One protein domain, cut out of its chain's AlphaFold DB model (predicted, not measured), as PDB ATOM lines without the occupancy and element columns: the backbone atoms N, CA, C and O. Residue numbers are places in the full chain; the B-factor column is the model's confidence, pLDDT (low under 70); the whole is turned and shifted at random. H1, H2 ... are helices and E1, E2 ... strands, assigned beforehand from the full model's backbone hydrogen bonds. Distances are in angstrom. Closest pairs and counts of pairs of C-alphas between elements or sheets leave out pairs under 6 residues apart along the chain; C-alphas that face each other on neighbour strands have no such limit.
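Overview. This is residues 10 to 136 of the 136 residues of an uncharacterized protein of Alphaproteobacteria bacterium MarineAlpha11_Bin1 (UniProt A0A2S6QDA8). A small sheet, E1, E2 and E3, is covered on one face by two helices, H1 and H2; beyond them, away from the sheet, the very long helix H3 makes the longest axis. Residues 88 to 94 stick out at one end and 128 to 136 at the other. The printed part has 127 residues with three named helices and three named strands, in the order H1 E1 E2 E3 H2 H3. The sheet, E1 - E2 - E3, is antiparallel, a meander in which each strand is the antiparallel neighbour of the one before, and the class is mixed, helices and strands. The whole is loose, a rod of 70 by 31 by 21 A, with a radius of gyration of the C-alphas of 18.0 A.

Along the chain. Look for E1 at residues 24 to 29, 16.0 A, E2 at 33 to 40, 22.4 A, and E3 at 43 to 50, 23.3 A. Find C-alpha 10 at (30.619, -21.617, 159.165), where H1, residues 10 to 19, begins its 14.4 A. H2 is residues 56 to 72, 24.3 A. H3, residues 93 to 133, runs 59.0 A to C-alpha 133 at (30.730, -21.466, 180.513).

Arrangement. In the hairpin E1 and E2, see N 27 and O 35, 2.9 A apart; in the hairpin E2 and E3, N 36 and O 47, 2.8 A. H1 and H2 are on the same face, two layers with the sheet, at heights of 9.5 A and 9.7 A. H3 touches H1, closest at C-alphas 119 and 10, 4.6 A, and H2 at C-alphas 120 and 63, 6.5 A. Every O i to N i+4 pair is within hydrogen-bond range in H1, H2 and H3.

Size, cuts and confidence. The printed part has no cut; the link H2 to H3 is long. Residues 52 to 53, 86 to 90 and 135 to 136 have pLDDT under 70.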
ATOM      1  N   GLY A  10      31.650 -21.218 160.115       83.25
ATOM      2  CA  GLY A  10      30.619 -21.617 159.165       83.25
ATOM      3  C   GLY A  10      30.440 -20.607 158.037       83.25
ATOM      4  O   GLY A  10      30.426 -20.993 156.869       83.25
ATOM      5  N   LEU A  11      30.380 -19.315 158.360       84.94
ATOM      6  CA  LEU A  11      30.117 -18.259 157.379       84.94
ATOM      7  C   LEU A  11      31.177 -18.190 156.267       84.94
ATOM      8  O   LEU A  11      30.780 -18.125 155.102       84.94
ATOM      9  N   PRO A  12      32.495 -18.290 156.551       85.94
ATOM     10  CA  PRO A  12      33.505 -18.354 155.497       85.94
ATOM     11  C   PRO A  12      33.285 -19.529 154.536       85.94
ATOM     12  O   PRO A  12      33.350 -19.350 153.326       85.94
ATOM     13  N   ARG A  13      32.919 -20.712 155.049       87.62
ATOM     14  CA  ARG A  13      32.654 -21.893 154.208       87.62
ATOM     15  C   ARG A  13      31.426 -21.711 153.323       87.62
ATOM     16  O   ARG A  13      31.435 -22.133 152.170       87.62
ATOM     17  N   VAL A  14      30.372 -21.092 153.854       90.00
ATOM     18  CA  VAL A  14      29.165 -20.767 153.079       90.00
ATOM     19  C   VAL A  14      29.512 -19.803 151.945       90.00
ATOM     20  O   VAL A  14      29.051 -19.995 150.823       90.00
ATOM     21  N   LEU A  15      30.356 -18.803 152.209       89.38
ATOM     22  CA  LEU A  15      30.822 -17.871 151.184       89.38
ATOM     23  C   LEU A  15      31.695 -18.556 150.132       89.38
ATOM     24  O   LEU A  15      31.484 -18.315 148.947       89.38
ATOM     25  N   ASP A  16      32.606 -19.444 150.532       89.50
ATOM     26  CA  ASP A  16      33.423 -20.224 149.596       89.50
ATOM     27  C   ASP A  16      32.548 -21.075 148.665       89.50
ATOM     28  O   ASP A  16      32.761 -21.104 147.451       89.50
ATOM     29  N   GLN A  17      31.513 -21.723 149.214       90.62
ATOM     30  CA  GLN A  17      30.544 -22.478 148.417       90.62
ATOM     31  C   GLN A  17      29.743 -21.576 147.479       90.62
ATOM     32  O   GLN A  17      29.573 -21.930 146.316       90.62
ATOM     33  N   LEU A  18      29.288 -20.410 147.951       91.06
ATOM     34  CA  LEU A  18      28.594 -19.430 147.112       91.06
ATOM     35  C   LEU A  18      29.483 -18.990 145.945       91.06
ATOM     36  O   LEU A  18      29.031 -19.004 144.807       91.06
ATOM     37  N   CYS A  19      30.753 -18.673 146.202       89.88
ATOM     38  CA  CYS A  19      31.709 -18.234 145.179       89.88
ATOM     39  C   CYS A  19      32.052 -19.322 144.153       89.88
ATOM     40  O   CYS A  19      32.498 -19.006 143.052       89.88
ATOM     41  N   ALA A  20      31.854 -20.598 144.492       91.06
ATOM     42  CA  ALA A  20      32.030 -21.702 143.552       91.06
ATOM     43  C   ALA A  20      30.872 -21.820 142.541       91.06
ATOM     44  O   ALA A  20      30.999 -22.543 141.549       91.06
ATOM     45  N   ILE A  21      29.746 -21.133 142.772       91.19
ATOM     46  CA  ILE A  21      28.575 -21.186 141.898       91.19
ATOM     47  C   ILE A  21      28.687 -20.140 140.784       91.19
ATOM     48  O   ILE A  21      28.994 -18.969 141.003       91.19
ATOM     49  N   GLU A  22      28.385 -20.564 139.556       86.81
ATOM     50  CA  GLU A  22      28.332 -19.678 138.393       86.81
ATOM     51  C   GLU A  22      27.306 -18.551 138.610       86.81
ATOM     52  O   GLU A  22      26.138 -18.811 138.898       86.81
ATOM     53  N   GLY A  23      27.749 -17.300 138.451       85.31
ATOM     54  CA  GLY A  23      26.927 -16.106 138.679       85.31
ATOM     55  C   GLY A  23      27.145 -15.435 140.035       85.31
ATOM     56  O   GLY A  23      26.560 -14.383 140.274       85.31
ATOM     57  N   VAL A  24      27.999 -15.987 140.900       91.50
ATOM     58  CA  VAL A  24      28.390 -15.353 142.162       91.50
ATOM     59  C   VAL A  24      29.799 -14.779 142.059       91.50
ATOM     60  O   VAL A  24      30.724 -15.456 141.612       91.50
ATOM     61  N   THR A  25      29.980 -13.536 142.493       91.31
ATOM     62  CA  THR A  25      31.294 -12.897 142.624       91.31
ATOM     63  C   THR A  25      31.473 -12.333 144.025       91.31
ATOM     64  O   THR A  25      30.521 -11.859 144.643       91.31
ATOM     65  N   ASN A  26      32.701 -12.389 144.533       90.19
ATOM     66  CA  ASN A  26      33.073 -11.837 145.830       90.19
ATOM     67  C   ASN A  26      34.186 -10.812 145.635       90.19
ATOM     68  O   ASN A  26      35.213 -11.109 145.023       90.19
ATOM     69  N   GLU A  27      33.961  -9.612 146.151       88.75
ATOM     70  CA  GLU A  27      34.945  -8.546 146.223       88.75
ATOM     71  C   GLU A  27      35.333  -8.331 147.687       88.75
ATOM     72  O   GLU A  27      34.509  -7.941 148.518       88.75
ATOM     73  N   GLU A  28      36.599  -8.584 148.019       83.81
ATOM     74  CA  GLU A  28      37.119  -8.291 149.352       83.81
ATOM     75  C   GLU A  28      37.196  -6.776 149.570       83.81
ATOM     76  O   GLU A  28      37.856  -6.037 148.837       83.81
ATOM     77  N   LEU A  29      36.516  -6.317 150.615       84.69
ATOM     78  CA  LEU A  29      36.555  -4.949 151.106       84.69
ATOM     79  C   LEU A  29      37.551  -4.839 152.269       84.69
ATOM     80  O   LEU A  29      37.994  -5.819 152.872       84.69
ATOM     81  N   SER A  30      37.900  -3.607 152.632       79.38
ATOM     82  CA  SER A  30      38.772  -3.358 153.777       79.38
ATOM     83  C   SER A  30      38.126  -3.810 155.097       79.38
ATOM     84  O   SER A  30      36.923  -3.675 155.318       79.38
ATOM     85  N   GLY A  31      38.946  -4.339 156.011       72.12
ATOM     86  CA  GLY A  31      38.509  -4.669 157.373       72.12
ATOM     87  C   GLY A  31      37.729  -5.980 157.516       72.12
ATOM     88  O   GLY A  31      36.782  -6.022 158.298       72.12
ATOM     89  N   ALA A  32      38.133  -7.040 156.801       78.94
ATOM     90  CA  ALA A  32      37.504  -8.370 156.841       78.94
ATOM     91  C   ALA A  32      36.015  -8.344 156.457       78.94
ATOM     92  O   ALA A  32      35.178  -9.029 157.050       78.94
ATOM     93  N   ARG A  33      35.688  -7.512 155.469       83.56
ATOM     94  CA  ARG A  33      34.367  -7.440 154.859       83.56
ATOM     95  C   ARG A  33      34.458  -7.920 153.422       83.56
ATOM     96  O   ARG A  33      35.485  -7.751 152.778       83.56
ATOM     97  N   SER A  34      33.378  -8.487 152.929       85.88
ATOM     98  CA  SER A  34      33.266  -9.024 151.582       85.88
ATOM     99  C   SER A  34      31.955  -8.556 150.983       85.88
ATOM    100  O   SER A  34      30.913  -8.633 151.634       85.88
ATOM    101  N   MET A  35      32.000  -8.060 149.753       90.50
ATOM    102  CA  MET A  35      30.814  -7.745 148.974       90.50
ATOM    103  C   MET A  35      30.534  -8.905 148.029       90.50
ATOM    104  O   MET A  35      31.284  -9.157 147.090       90.50
ATOM    105  N   LEU A  36      29.444  -9.616 148.285       92.12
ATOM    106  CA  LEU A  36      28.988 -10.716 147.457       92.12
ATOM    107  C   LEU A  36      27.942 -10.196 146.471       92.12
ATOM    108  O   LEU A  36      26.921  -9.639 146.874       92.12
ATOM    109  N   THR A  37      28.177 -10.407 145.184       92.62
ATOM    110  CA  THR A  37      27.204 -10.151 144.121       92.62
ATOM    111  C   THR A  37      26.697 -11.483 143.598       92.62
ATOM    112  O   THR A  37      27.485 -12.332 143.195       92.62
ATOM    113  N   ILE A  38      25.382 -11.675 143.607       93.00
ATOM    114  CA  ILE A  38      24.716 -12.884 143.125       93.00
ATOM    115  C   ILE A  38      23.843 -12.513 141.933       93.00
ATOM    116  O   ILE A  38      22.920 -11.703 142.047       93.00
ATOM    117  N   ILE A  39      24.121 -13.147 140.801       90.38
ATOM    118  CA  ILE A  39      23.341 -13.056 139.574       90.38
ATOM    119  C   ILE A  39      22.651 -14.399 139.360       90.38
ATOM    120  O   ILE A  39      23.300 -15.412 139.104       90.38
ATOM    121  N   TYR A  40      21.325 -14.401 139.439       88.19
ATOM    122  CA  TYR A  40      20.503 -15.589 139.239       88.19
ATOM    123  C   TYR A  40      19.269 -15.245 138.406       88.19
ATOM    124  O   TYR A  40      18.566 -14.281 138.698       88.19
ATOM    125  N   ASP A  41      19.031 -16.020 137.345       85.12
ATOM    126  CA  ASP A  41      17.893 -15.857 136.425       85.12
ATOM    127  C   ASP A  41      17.686 -14.405 135.934       85.12
ATOM    128  O   ASP A  41      16.585 -13.861 135.914       85.12
ATOM    129  N   GLY A  42      18.789 -13.720 135.605       84.69
ATOM    130  CA  GLY A  42      18.785 -12.321 135.152       84.69
ATOM    131  C   GLY A  42      18.563 -11.275 136.252       84.69
ATOM    132  O   GLY A  42      18.668 -10.079 135.979       84.69
ATOM    133  N   THR A  43      18.313 -11.697 137.491       90.06
ATOM    134  CA  THR A  43      18.220 -10.819 138.662       90.06
ATOM    135  C   THR A  43      19.581 -10.712 139.339       90.06
ATOM    136  O   THR A  43      20.283 -11.707 139.496       90.06
ATOM    137  N   CYS A  44      19.955  -9.502 139.750       91.19
ATOM    138  CA  CYS A  44      21.205  -9.226 140.451       91.19
ATOM    139  C   CYS A  44      20.915  -8.701 141.860       91.19
ATOM    140  O   CYS A  44      20.084  -7.803 142.035       91.19
ATOM    141  N   LYS A  45      21.601  -9.255 142.859       92.56
ATOM    142  CA  LYS A  45      21.550  -8.819 144.257       92.56
ATOM    143  C   LYS A  45      22.959  -8.717 144.818       92.56
ATOM    144  O   LYS A  45      23.822  -9.518 144.480       92.56
ATOM    145  N   VAL A  46      23.170  -7.737 145.690       91.62
ATOM    146  CA  VAL A  46      24.464  -7.472 146.325       91.62
ATOM    147  C   VAL A  46      24.280  -7.481 147.837       91.62
ATOM    148  O   VAL A  46      23.294  -6.935 148.337       91.62
ATOM    149  N   ILE A  47      25.219  -8.090 148.558       91.50
ATOM    150  CA  ILE A  47      25.250  -8.125 150.020       91.50
ATOM    151  C   ILE A  47      26.654  -7.898 150.551       91.50
ATOM    152  O   ILE A  47      27.617  -8.483 150.072       91.50
ATOM    153  N   GLU A  48      26.752  -7.063 151.580       89.69
ATOM    154  CA  GLU A  48      27.966  -6.907 152.370       89.69
ATOM    155  C   GLU A  48      27.935  -7.887 153.547       89.69
ATOM    156  O   GLU A  48      26.966  -7.945 154.309       89.69
ATOM    157  N   VAL A  49      29.005  -8.657 153.693       86.94
ATOM    158  CA  VAL A  49      29.172  -9.690 154.717       86.94
ATOM    159  C   VAL A  49      30.451  -9.391 155.490       86.94
ATOM    160  O   VAL A  49      31.479  -9.081 154.893       86.94
ATOM    161  N   ALA A  50      30.411  -9.453 156.822       85.69
ATOM    162  CA  ALA A  50      31.586  -9.198 157.654       85.69
ATOM    163  C   ALA A  50      32.092 -10.510 158.262       85.69
ATOM    164  O   ALA A  50      31.483 -11.045 159.188       85.69
ATOM    165  N   LEU A  51      33.238 -10.977 157.761       74.50
ATOM    166  CA  LEU A  51      33.871 -12.262 158.077       74.50
ATOM    167  C   LEU A  51      34.402 -12.352 159.514       74.50
ATOM    168  O   LEU A  51      34.559 -13.445 160.044       74.50
ATOM    169  N   ALA A  52      34.700 -11.216 160.151       68.88
ATOM    170  CA  ALA A  52      35.363 -11.164 161.456       68.88
ATOM    171  C   ALA A  52      34.538 -10.432 162.529       68.88
ATOM    172  O   ALA A  52      35.061  -9.606 163.279       68.88
ATOM    173  N   SER A  53      33.237 -10.713 162.619       68.81
ATOM    174  CA  SER A  53      32.448 -10.279 163.778       68.81
ATOM    175  C   SER A  53      32.595 -11.295 164.906       68.81
ATOM    176  O   SER A  53      32.293 -12.455 164.691       68.81
ATOM    177  N   GLY A  54      33.007 -10.877 166.105       71.00
ATOM    178  CA  GLY A  54      32.903 -11.710 167.316       71.00
ATOM    179  C   GLY A  54      31.538 -11.612 168.011       71.00
ATOM    180  O   GLY A  54      31.337 -12.229 169.052       71.00
ATOM    181  N   ASP A  55      30.624 -10.790 167.483       82.94
ATOM    182  CA  ASP A  55      29.282 -10.590 168.027       82.94
ATOM    183  C   ASP A  55      28.280 -11.531 167.343       82.94
ATOM    184  O   ASP A  55      27.998 -11.395 166.145       82.94
ATOM    185  N   TYR A  56      27.713 -12.439 168.140       84.31
ATOM    186  CA  TYR A  56      26.678 -13.395 167.741       84.31
ATOM    187  C   TYR A  56      25.487 -12.731 167.039       84.31
ATOM    188  O   TYR A  56      24.998 -13.242 166.034       84.31
ATOM    189  N   ARG A  57      25.013 -11.568 167.516       85.62
ATOM    190  CA  ARG A  57      23.836 -10.905 166.921       85.62
ATOM    191  C   ARG A  57      24.126 -10.425 165.507       85.62
ATOM    192  O   ARG A  57      23.267 -10.526 164.631       85.62
ATOM    193  N   ILE A  58      25.338  -9.923 165.287       86.94
ATOM    194  CA  ILE A  58      25.793  -9.480 163.969       86.94
ATOM    195  C   ILE A  58      25.915 -10.686 163.032       86.94
ATOM    196  O   ILE A  58      25.383 -10.634 161.928       86.94
ATOM    197  N   GLN A  59      26.542 -11.783 163.473       86.31
ATOM    198  CA  GLN A  59      26.648 -13.015 162.678       86.31
ATOM    199  C   GLN A  59      25.258 -13.569 162.319       86.31
ATOM    200  O   GLN A  59      24.981 -13.844 161.152       86.31
ATOM    201  N   LYS A  60      24.328 -13.624 163.282       89.31
ATOM    202  CA  LYS A  60      22.946 -14.075 163.052       89.31
ATOM    203  C   LYS A  60      22.217 -13.228 162.007       89.31
ATOM    204  O   LYS A  60      21.550 -13.770 161.127       89.31
ATOM    205  N   THR A  61      22.400 -11.910 162.070       90.62
ATOM    206  CA  THR A  61      21.821 -10.966 161.100       90.62
ATOM    207  C   THR A  61      22.379 -11.205 159.693       90.62
ATOM    208  O   THR A  61      21.634 -11.129 158.720       90.62
ATOM    209  N   GLN A  62      23.665 -11.548 159.562       90.25
ATOM    210  CA  GLN A  62      24.272 -11.870 158.264       90.25
ATOM    211  C   GLN A  62      23.718 -13.172 157.669       90.25
ATOM    212  O   GLN A  62      23.389 -13.203 156.484       90.25
ATOM    213  N   TYR A  63      23.529 -14.218 158.483       91.75
ATOM    214  CA  TYR A  63      22.859 -15.446 158.032       91.75
ATOM    215  C   TYR A  63      21.417 -15.191 157.585       91.75
ATOM    216  O   TYR A  63      20.961 -15.752 156.591       91.75
ATOM    217  N   GLU A  64      20.672 -14.354 158.305       91.88
ATOM    218  CA  GLU A  64      19.322 -13.950 157.905       91.88
ATOM    219  C   GLU A  64      19.323 -13.156 156.592       91.88
ATOM    220  O   GLU A  64      18.555 -13.477 155.687       91.88
ATOM    221  N   ALA A  65      20.233 -12.194 156.440       91.62
ATOM    222  CA  ALA A  65      20.364 -11.407 155.218       91.62
ATOM    223  C   ALA A  65      20.694 -12.281 153.994       91.62
ATOM    224  O   ALA A  65      20.063 -12.127 152.947       91.62
ATOM    225  N   LEU A  66      21.608 -13.249 154.134       91.94
ATOM    226  CA  LEU A  66      21.916 -14.213 153.074       91.94
ATOM    227  C   LEU A  66      20.681 -15.038 152.684       91.94
ATOM    228  O   LEU A  66      20.374 -15.157 151.499       91.94
ATOM    229  N   ARG A  67      19.922 -15.558 153.657       92.50
ATOM    230  CA  ARG A  67      18.682 -16.312 153.378       92.50
ATOM    231  C   ARG A  67      17.641 -15.475 152.660       92.50
ATOM    232  O   ARG A  67      17.013 -15.965 151.722       92.50
ATOM    233  N   ASN A  68      17.460 -14.232 153.095       92.19
ATOM    234  CA  ASN A  68      16.492 -13.328 152.490       92.19
ATOM    235  C   ASN A  68      16.847 -13.069 151.026       92.19
ATOM    236  O   ASN A  68      15.983 -13.206 150.170       92.19
ATOM    237  N   ILE A  69      18.121 -12.824 150.711       92.31
ATOM    238  CA  ILE A  69      18.557 -12.608 149.325       92.31
ATOM    239  C   ILE A  69      18.379 -13.848 148.461       92.31
ATOM    240  O   ILE A  69      17.859 -13.743 147.353       92.31
ATOM    241  N   LEU A  70      18.770 -15.024 148.954       91.19
ATOM    242  CA  LEU A  70      18.563 -16.266 148.210       91.19
ATOM    243  C   LEU A  70      17.067 -16.503 147.945       91.19
ATOM    244  O   LEU A  70      16.684 -16.856 146.831       91.19
ATOM    245  N   THR A  71      16.213 -16.220 148.930       90.31
ATOM    246  CA  THR A  71      14.752 -16.322 148.790       90.31
ATOM    247  C   THR A  71      14.201 -15.299 147.792       90.31
ATOM    248  O   THR A  71      13.368 -15.651 146.960       90.31
ATOM    249  N   GLU A  72      14.680 -14.052 147.824       91.00
ATOM    250  CA  GLU A  72      14.319 -12.999 146.863       91.00
ATOM    251  C   GLU A  72      14.733 -13.345 145.428       91.00
ATOM    252  O   GLU A  72      14.059 -12.947 144.481       91.00
ATOM    253  N   LEU A  73      15.818 -14.104 145.264       90.31
ATOM    254  CA  LEU A  73      16.261 -14.655 143.983       90.31
ATOM    255  C   LEU A  73      15.493 -15.925 143.576       90.31
ATOM    256  O   LEU A  73      15.878 -16.589 142.617       90.31
ATOM    257  N   CYS A  74      14.420 -16.285 144.288       88.69
ATOM    258  CA  CYS A  74      13.645 -17.515 144.091       88.69
ATOM    259  C   CYS A  74      14.462 -18.811 144.272       88.69
ATOM    260  O   CYS A  74      14.022 -19.890 143.869       88.69
ATOM    261  N   ILE A  75      15.627 -18.735 144.914       88.69
ATOM    262  CA  ILE A  75      16.440 -19.891 145.281       88.69
ATOM    263  C   ILE A  75      15.922 -20.370 146.636       88.69
ATOM    264  O   ILE A  75      16.354 -19.890 147.678       88.69
ATOM    265  N   VAL A  76      14.960 -21.291 146.630       89.31
ATOM    266  CA  VAL A  76      14.282 -21.756 147.852       89.31
ATOM    267  C   VAL A  76      14.888 -23.070 148.359       89.31
ATOM    268  O   VAL A  76      15.166 -23.981 147.573       89.31
ATOM    269  N   GLU A  77      15.069 -23.184 149.681       88.12
ATOM    270  CA  GLU A  77      15.499 -24.423 150.346       88.12
ATOM    271  C   GLU A  77      14.514 -25.569 150.057       88.12
ATOM    272  O   GLU A  77      13.301 -25.428 150.224       88.12
ATOM    273  N   GLY A  78      15.030 -26.728 149.641       86.50
ATOM    274  CA  GLY A  78      14.219 -27.926 149.411       86.50
ATOM    275  C   GLY A  78      13.383 -27.884 148.131       86.50
ATOM    276  O   GLY A  78      12.503 -28.727 147.950       86.50
ATOM    277  N   ALA A  79      13.649 -26.931 147.234       87.94
ATOM    278  CA  ALA A  79      13.044 -26.923 145.911       87.94
ATOM    279  C   ALA A  79      13.364 -28.226 145.154       87.94
ATOM    280  O   ALA A  79      14.384 -28.881 145.381       87.94
ATOM    281  N   ILE A  80      12.496 -28.590 144.208       87.75
ATOM    282  CA  ILE A  80      12.695 -29.756 143.344       87.75
ATOM    283  C   ILE A  80      13.133 -29.268 141.968       87.75
ATOM    284  O   ILE A  80      12.450 -28.456 141.339       87.75
ATOM    285  N   TYR A  81      14.251 -29.803 141.475       86.81
ATOM    286  CA  TYR A  81      14.704 -29.529 140.119       86.81
ATOM    287  C   TYR A  81      13.642 -29.969 139.105       86.81
ATOM    288  O   TYR A  81      13.344 -31.158 138.972       86.81
ATOM    289  N   THR A  82      13.102 -29.005 138.363       83.62
ATOM    290  CA  THR A  82      12.157 -29.261 137.275       83.62
ATOM    291  C   THR A  82      12.856 -28.976 135.946       83.62
ATOM    292  O   THR A  82      13.126 -27.813 135.641       83.62
ATOM    293  N   PRO A  83      13.191 -30.004 135.145       79.62
ATOM    294  CA  PRO A  83      13.871 -29.786 133.878       79.62
ATOM    295  C   PRO A  83      12.945 -29.075 132.878       79.62
ATOM    296  O   PRO A  83      11.753 -29.391 132.815       79.62
ATOM    297  N   PRO A  84      13.478 -28.181 132.026       78.75
ATOM    298  CA  PRO A  84      12.687 -27.552 130.980       78.75
ATOM    299  C   PRO A  84      12.147 -28.606 129.996       78.75
ATOM    300  O   PRO A  84      12.852 -29.584 129.684       78.75
ATOM    301  N   PRO A  85      10.917 -28.421 129.476       77.69
ATOM    302  CA  PRO A  85      10.270 -29.391 128.605       77.69
ATOM    303  C   PRO A  85      11.140 -29.707 127.380       77.69
ATOM    304  O   PRO A  85      11.875 -28.845 126.887       77.69
ATOM    305  N   PRO A  86      11.117 -30.958 126.886       69.06
ATOM    306  CA  PRO A  86      11.905 -31.342 125.726       69.06
ATOM    307  C   PRO A  86      11.527 -30.490 124.516       69.06
ATOM    308  O   PRO A  86      10.358 -30.367 124.155       69.06
ATOM    309  N   SER A  87      12.541 -29.905 123.876       69.88
ATOM    310  CA  SER A  87      12.348 -29.233 122.596       69.88
ATOM    311  C   SER A  87      11.885 -30.256 121.551       69.88
ATOM    312  O   SER A  87      12.283 -31.421 121.598       69.88
ATOM    313  N   ARG A  88      11.084 -29.830 120.563       69.38
ATOM    314  CA  ARG A  88      10.648 -30.695 119.446       69.38
ATOM    315  C   ARG A  88      11.818 -31.249 118.616       69.38
ATOM    316  O   ARG A  88      11.640 -32.208 117.874       69.38
ATOM    317  N   ARG A  89      13.008 -30.645 118.724       60.97
ATOM    318  CA  ARG A  89      14.255 -31.155 118.146       60.97
ATOM    319  C   ARG A  89      14.860 -32.121 119.165       60.97
ATOM    320  O   ARG A  89      15.085 -31.731 120.307       60.97
ATOM    321  N   GLY A  90      15.032 -33.380 118.765       60.88
ATOM    322  CA  GLY A  90      15.380 -34.505 119.637       60.88
ATOM    323  C   GLY A  90      16.561 -34.273 120.591       60.88
ATOM    324  O   GLY A  90      17.346 -33.338 120.452       60.88
ATOM    325  N   ASN A  91      16.673 -35.162 121.576       71.75
ATOM    326  CA  ASN A  91      17.565 -35.072 122.732       71.75
ATOM    327  C   ASN A  91      19.051 -35.246 122.337       71.75
ATOM    328  O   ASN A  91      19.641 -36.310 122.537       71.75
ATOM    329  N   SER A  92      19.649 -34.221 121.721       80.94
ATOM    330  CA  SER A  92      21.050 -34.246 121.292       80.94
ATOM    331  C   SER A  92      22.001 -34.331 122.499       80.94
ATOM    332  O   SER A  92      21.641 -33.906 123.603       80.94
ATOM    333  N   PRO A  93      23.238 -34.836 122.324       84.12
ATOM    334  CA  PRO A  93      24.237 -34.859 123.396       84.12
ATOM    335  C   PRO A  93      24.480 -33.481 124.028       84.12
ATOM    336  O   PRO A  93      24.638 -33.382 125.239       84.12
ATOM    337  N   GLN A  94      24.418 -32.411 123.229       84.44
ATOM    338  CA  GLN A  94      24.555 -31.030 123.704       84.44
ATOM    339  C   GLN A  94      23.406 -30.621 124.636       84.44
ATOM    340  O   GLN A  94      23.647 -30.021 125.679       84.44
ATOM    341  N   ILE A  95      22.160 -30.988 124.307       84.00
ATOM    342  CA  ILE A  95      20.994 -30.713 125.163       84.00
ATOM    343  C   ILE A  95      21.093 -31.496 126.478       84.00
ATOM    344  O   ILE A  95      20.759 -30.967 127.538       84.00
ATOM    345  N   ARG A  96      21.577 -32.744 126.431       83.81
ATOM    346  CA  ARG A  96      21.808 -33.556 127.637       83.81
ATOM    347  C   ARG A  96      22.861 -32.928 128.547       83.81
ATOM    348  O   ARG A  96      22.587 -32.762 129.729       83.81
ATOM    349  N   ALA A  97      24.001 -32.524 127.988       86.38
ATOM    350  CA  ALA A  97      25.067 -31.862 128.737       86.38
ATOM    351  C   ALA A  97      24.598 -30.532 129.353       86.38
ATOM    352  O   ALA A  97      24.877 -30.258 130.516       86.38
ATOM    353  N   ALA A  98      23.820 -29.732 128.615       86.06
ATOM    354  CA  ALA A  98      23.257 -28.485 129.135       86.06
ATOM    355  C   ALA A  98      22.301 -28.723 130.318       86.06
ATOM    356  O   ALA A  98      22.370 -28.014 131.318       86.06
ATOM    357  N   ARG A  99      21.442 -29.747 130.234       85.19
ATOM    358  CA  ARG A  99      20.541 -30.136 131.334       85.19
ATOM    359  C   ARG A  99      21.299 -30.649 132.551       85.19
ATOM    360  O   ARG A  99      20.935 -30.324 133.674       85.19
ATOM    361  N   GLU A 100      22.344 -31.438 132.331       88.69
ATOM    362  CA  GLU A 100      23.197 -31.934 133.407       88.69
ATOM    363  C   GLU A 100      23.916 -30.783 134.116       88.69
ATOM    364  O   GLU A 100      23.861 -30.710 135.340       88.69
ATOM    365  N   LYS A 101      24.464 -29.819 133.365       88.69
ATOM    366  CA  LYS A 101      25.053 -28.599 133.934       88.69
ATOM    367  C   LYS A 101      24.024 -27.794 134.738       88.69
ATOM    368  O   LYS A 101      24.304 -27.399 135.863       88.69
ATOM    369  N   GLN A 102      22.816 -27.591 134.204       87.62
ATOM    370  CA  GLN A 102      21.737 -26.903 134.929       87.62
ATOM    371  C   GLN A 102      21.377 -27.609 136.239       87.62
ATOM    372  O   GLN A 102      21.174 -26.949 137.256       87.62
ATOM    373  N   LYS A 103      21.312 -28.944 136.222       90.06
ATOM    374  CA  LYS A 103      21.051 -29.731 137.424       90.06
ATOM    375  C   LYS A 103      22.189 -29.598 138.440       90.06
ATOM    376  O   LYS A 103      21.907 -29.383 139.607       90.06
ATOM    377  N   GLN A 104      23.447 -29.665 138.008       91.25
ATOM    378  CA  GLN A 104      24.602 -29.481 138.896       91.25
ATOM    379  C   GLN A 104      24.589 -28.106 139.575       91.25
ATOM    380  O   GLN A 104      24.802 -28.022 140.779       91.25
ATOM    381  N   VAL A 105      24.277 -27.040 138.828       90.12
ATOM    382  CA  VAL A 105      24.134 -25.688 139.395       90.12
ATOM    383  C   VAL A 105      22.988 -25.640 140.406       90.12
ATOM    384  O   VAL A 105      23.147 -25.089 141.490       90.12
ATOM    385  N   PHE A 106      21.842 -26.243 140.086       91.12
ATOM    386  CA  PHE A 106      20.723 -26.343 141.022       91.12
ATOM    387  C   PHE A 106      21.105 -27.095 142.307       91.12
ATOM    388  O   PHE A 106      20.821 -26.622 143.406       91.12
ATOM    389  N   ASP A 107      21.767 -28.244 142.176       91.94
ATOM    390  CA  ASP A 107      22.191 -29.071 143.306       91.94
ATOM    391  C   ASP A 107      23.211 -28.324 144.185       91.94
ATOM    392  O   ASP A 107      23.111 -28.394 145.412       91.94
ATOM    393  N   ALA A 108      24.119 -27.545 143.580       92.06
ATOM    394  CA  ALA A 108      25.059 -26.680 144.294       92.06
ATOM    395  C   ALA A 108      24.331 -25.608 145.119       92.06
ATOM    396  O   ALA A 108      24.590 -25.479 146.314       92.06
ATOM    397  N   TRP A 109      23.334 -24.924 144.542       92.50
ATOM    398  CA  TRP A 109      22.492 -23.984 145.293       92.50
ATOM    399  C   TRP A 109      21.792 -24.648 146.487       92.50
ATOM    400  O   TRP A 109      21.737 -24.077 147.578       92.50
ATOM    401  N   GLN A 110      21.274 -25.867 146.310       93.31
ATOM    402  CA  GLN A 110      20.633 -26.621 147.393       93.31
ATOM    403  C   GLN A 110      21.627 -27.097 148.461       93.31
ATOM    404  O   GLN A 110      21.264 -27.260 149.627       93.31
ATOM    405  N   GLU A 111      22.870 -27.386 148.090       92.44
ATOM    406  CA  GLU A 111      23.936 -27.711 149.038       92.44
ATOM    407  C   GLU A 111      24.338 -26.494 149.868       92.44
ATOM    408  O   GLU A 111      24.347 -26.584 151.095       92.44
ATOM    409  N   THR A 112      24.533 -25.342 149.230       92.25
ATOM    410  CA  THR A 112      24.833 -24.085 149.918       92.25
ATOM    411  C   THR A 112      23.733 -23.679 150.892       92.25
ATOM    412  O   THR A 112      24.025 -23.272 152.014       92.25
ATOM    413  N   TRP A 113      22.460 -23.857 150.529       92.38
ATOM    414  CA  TRP A 113      21.341 -23.648 151.453       92.38
ATOM    415  C   TRP A 113      21.417 -24.538 152.696       92.38
ATOM    416  O   TRP A 113      21.196 -24.077 153.819       92.38
ATOM    417  N   ARG A 114      21.749 -25.821 152.506       92.38
ATOM    418  CA  ARG A 114      21.910 -26.772 153.612       92.38
ATOM    419  C   ARG A 114      23.084 -26.389 154.502       92.38
ATOM    420  O   ARG A 114      22.954 -26.473 155.722       92.38
ATOM    421  N   GLU A 115      24.198 -25.969 153.914       92.25
ATOM    422  CA  GLU A 115      25.370 -25.547 154.675       92.25
ATOM    423  C   GLU A 115      25.106 -24.254 155.441       92.25
ATOM    424  O   GLU A 115      25.403 -24.190 156.629       92.25
ATOM    425  N   LEU A 116      24.420 -23.286 154.830       92.75
ATOM    426  CA  LEU A 116      23.980 -22.069 155.507       92.75
ATOM    427  C   LEU A 116      23.146 -22.399 156.751       92.75
ATOM    428  O   LEU A 116      23.407 -21.884 157.836       92.75
ATOM    429  N   ARG A 117      22.167 -23.303 156.625       91.06
ATOM    430  CA  ARG A 117      21.315 -23.729 157.749       91.06
ATOM    431  C   ARG A 117      22.088 -24.484 158.825       91.06
ATOM    432  O   ARG A 117      21.749 -24.377 160.004       91.06
ATOM    433  N   ARG A 118      23.089 -25.279 158.442       90.88
ATOM    434  CA  ARG A 118      23.968 -25.982 159.389       90.88
ATOM    435  C   ARG A 118      24.855 -25.006 160.147       90.88
ATOM    436  O   ARG A 118      24.918 -25.104 161.366       90.88
ATOM    437  N   ALA A 119      25.478 -24.074 159.438       90.31
ATOM    438  CA  ALA A 119      26.338 -23.045 159.995       90.31
ATOM    439  C   ALA A 119      25.569 -22.140 160.971       90.31
ATOM    440  O   ALA A 119      25.993 -21.961 162.108       90.31
ATOM    441  N   GLU A 120      24.368 -21.696 160.590       90.50
ATOM    442  CA  GLU A 120      23.496 -20.915 161.471       90.50
ATOM    443  C   GLU A 120      23.137 -21.678 162.762       90.50
ATOM    444  O   GLU A 120      23.160 -21.105 163.848       90.50
ATOM    445  N   LYS A 121      22.817 -22.975 162.667       90.69
ATOM    446  CA  LYS A 121      22.524 -23.799 163.852       90.69
ATOM    447  C   LYS A 121      23.757 -24.035 164.720       90.69
ATOM    448  O   LYS A 121      23.634 -24.075 165.939       90.69
ATOM    449  N   ALA A 122      24.922 -24.232 164.105       88.75
ATOM    450  CA  ALA A 122      26.174 -24.398 164.833       88.75
ATOM    451  C   ALA A 122      26.498 -23.138 165.642       88.75
ATOM    452  O   ALA A 122      26.847 -23.251 166.814       88.75
ATOM    453  N   LEU A 123      26.273 -21.958 165.057       88.25
ATOM    454  CA  LEU A 123      26.428 -20.684 165.746       88.25
ATOM    455  C   LEU A 123      25.529 -20.581 166.992       88.25
ATOM    456  O   LEU A 123      25.993 -20.152 168.048       88.25
ATOM    457  N   ASP A 124      24.261 -20.992 166.888       88.25
ATOM    458  CA  ASP A 124      23.329 -20.986 168.026       88.25
ATOM    459  C   ASP A 124      23.833 -21.890 169.165       88.25
ATOM    460  O   ASP A 124      23.863 -21.480 170.326       88.25
ATOM    461  N   VAL A 125      24.307 -23.095 168.828       87.00
ATOM    462  CA  VAL A 125      24.869 -24.049 169.799       87.00
ATOM    463  C   VAL A 125      26.146 -23.507 170.449       87.00
ATOM    464  O   VAL A 125      26.323 -23.624 171.662       87.00
ATOM    465  N   GLU A 126      27.043 -22.898 169.673       85.69
ATOM    466  CA  GLU A 126      28.268 -22.287 170.200       85.69
ATOM    467  C   GLU A 126      27.960 -21.139 171.164       85.69
ATOM    468  O   GLU A 126      28.594 -21.032 172.219       85.69
ATOM    469  N   TYR A 127      26.954 -20.323 170.844       85.38
ATOM    470  CA  TYR A 127      26.483 -19.264 171.728       85.38
ATOM    471  C   TYR A 127      25.920 -19.820 173.040       85.38
ATOM    472  O   TYR A 127      26.288 -19.333 174.110       85.38
ATOM    473  N   GLU A 128      25.094 -20.868 172.990       85.56
ATOM    474  CA  GLU A 128      24.569 -21.532 174.190       85.56
ATOM    475  C   GLU A 128      25.691 -22.093 175.078       85.56
ATOM    476  O   GLU A 128      25.701 -21.860 176.290       85.56
ATOM    477  N   ILE A 129      26.683 -22.771 174.488       84.06
ATOM    478  CA  ILE A 129      27.847 -23.300 175.218       84.06
ATOM    479  C   ILE A 129      28.657 -22.164 175.855       84.06
ATOM    480  O   ILE A 129      29.094 -22.292 177.001       84.06
ATOM    481  N   ALA A 130      28.877 -21.062 175.132       83.12
ATOM    482  CA  ALA A 130      29.595 -19.902 175.653       83.12
ATOM    483  C   ALA A 130      28.859 -19.278 176.845       83.12
ATOM    484  O   ALA A 130      29.482 -19.015 177.871       83.12
ATOM    485  N   GLN A 131      27.532 -19.129 176.751       81.94
ATOM    486  CA  GLN A 131      26.712 -18.664 177.868       81.94
ATOM    487  C   GLN A 131      26.855 -19.584 179.082       81.94
ATOM    488  O   GLN A 131      27.091 -19.090 180.176       81.94
ATOM    489  N   MET A 132      26.778 -20.910 178.909       84.12
ATOM    490  CA  MET A 132      26.914 -21.860 180.023       84.12
ATOM    491  C   MET A 132      28.286 -21.801 180.707       84.12
ATOM    492  O   MET A 132      28.354 -21.949 181.924       84.12
ATOM    493  N   LYS A 133      29.371 -21.582 179.954       75.94
ATOM    494  CA  LYS A 133      30.730 -21.466 180.513       75.94
ATOM    495  C   LYS A 133      30.929 -20.209 181.353       75.94
ATOM    496  O   LYS A 133      31.696 -20.264 182.300       75.94
ATOM    497  N   ASP A 134      30.236 -19.117 181.038       70.44
ATOM    498  CA  ASP A 134      30.312 -17.878 181.823       70.44
ATOM    499  C   ASP A 134      29.599 -17.988 183.193       70.44
ATOM    500  O   ASP A 134      29.787 -17.123 184.049       70.44
ATOM    501  N   TYR A 135      28.786 -19.030 183.418       59.44
ATOM    502  CA  TYR A 135      28.064 -19.259 184.681       59.44
ATOM    503  C   TYR A 135      28.823 -20.105 185.722       59.44
ATOM    504  O   TYR A 135      28.361 -20.172 186.864       59.44
ATOM    505  N   TYR A 136      29.942 -20.741 185.360       52.66
ATOM    506  CA  TYR A 136      30.746 -21.607 186.240       52.66
ATOM    507  C   TYR A 136      32.138 -21.026 186.490       52.66
ATOM    508  O   TYR A 136      32.637 -21.205 187.623       52.66
TER     509      TYR A 136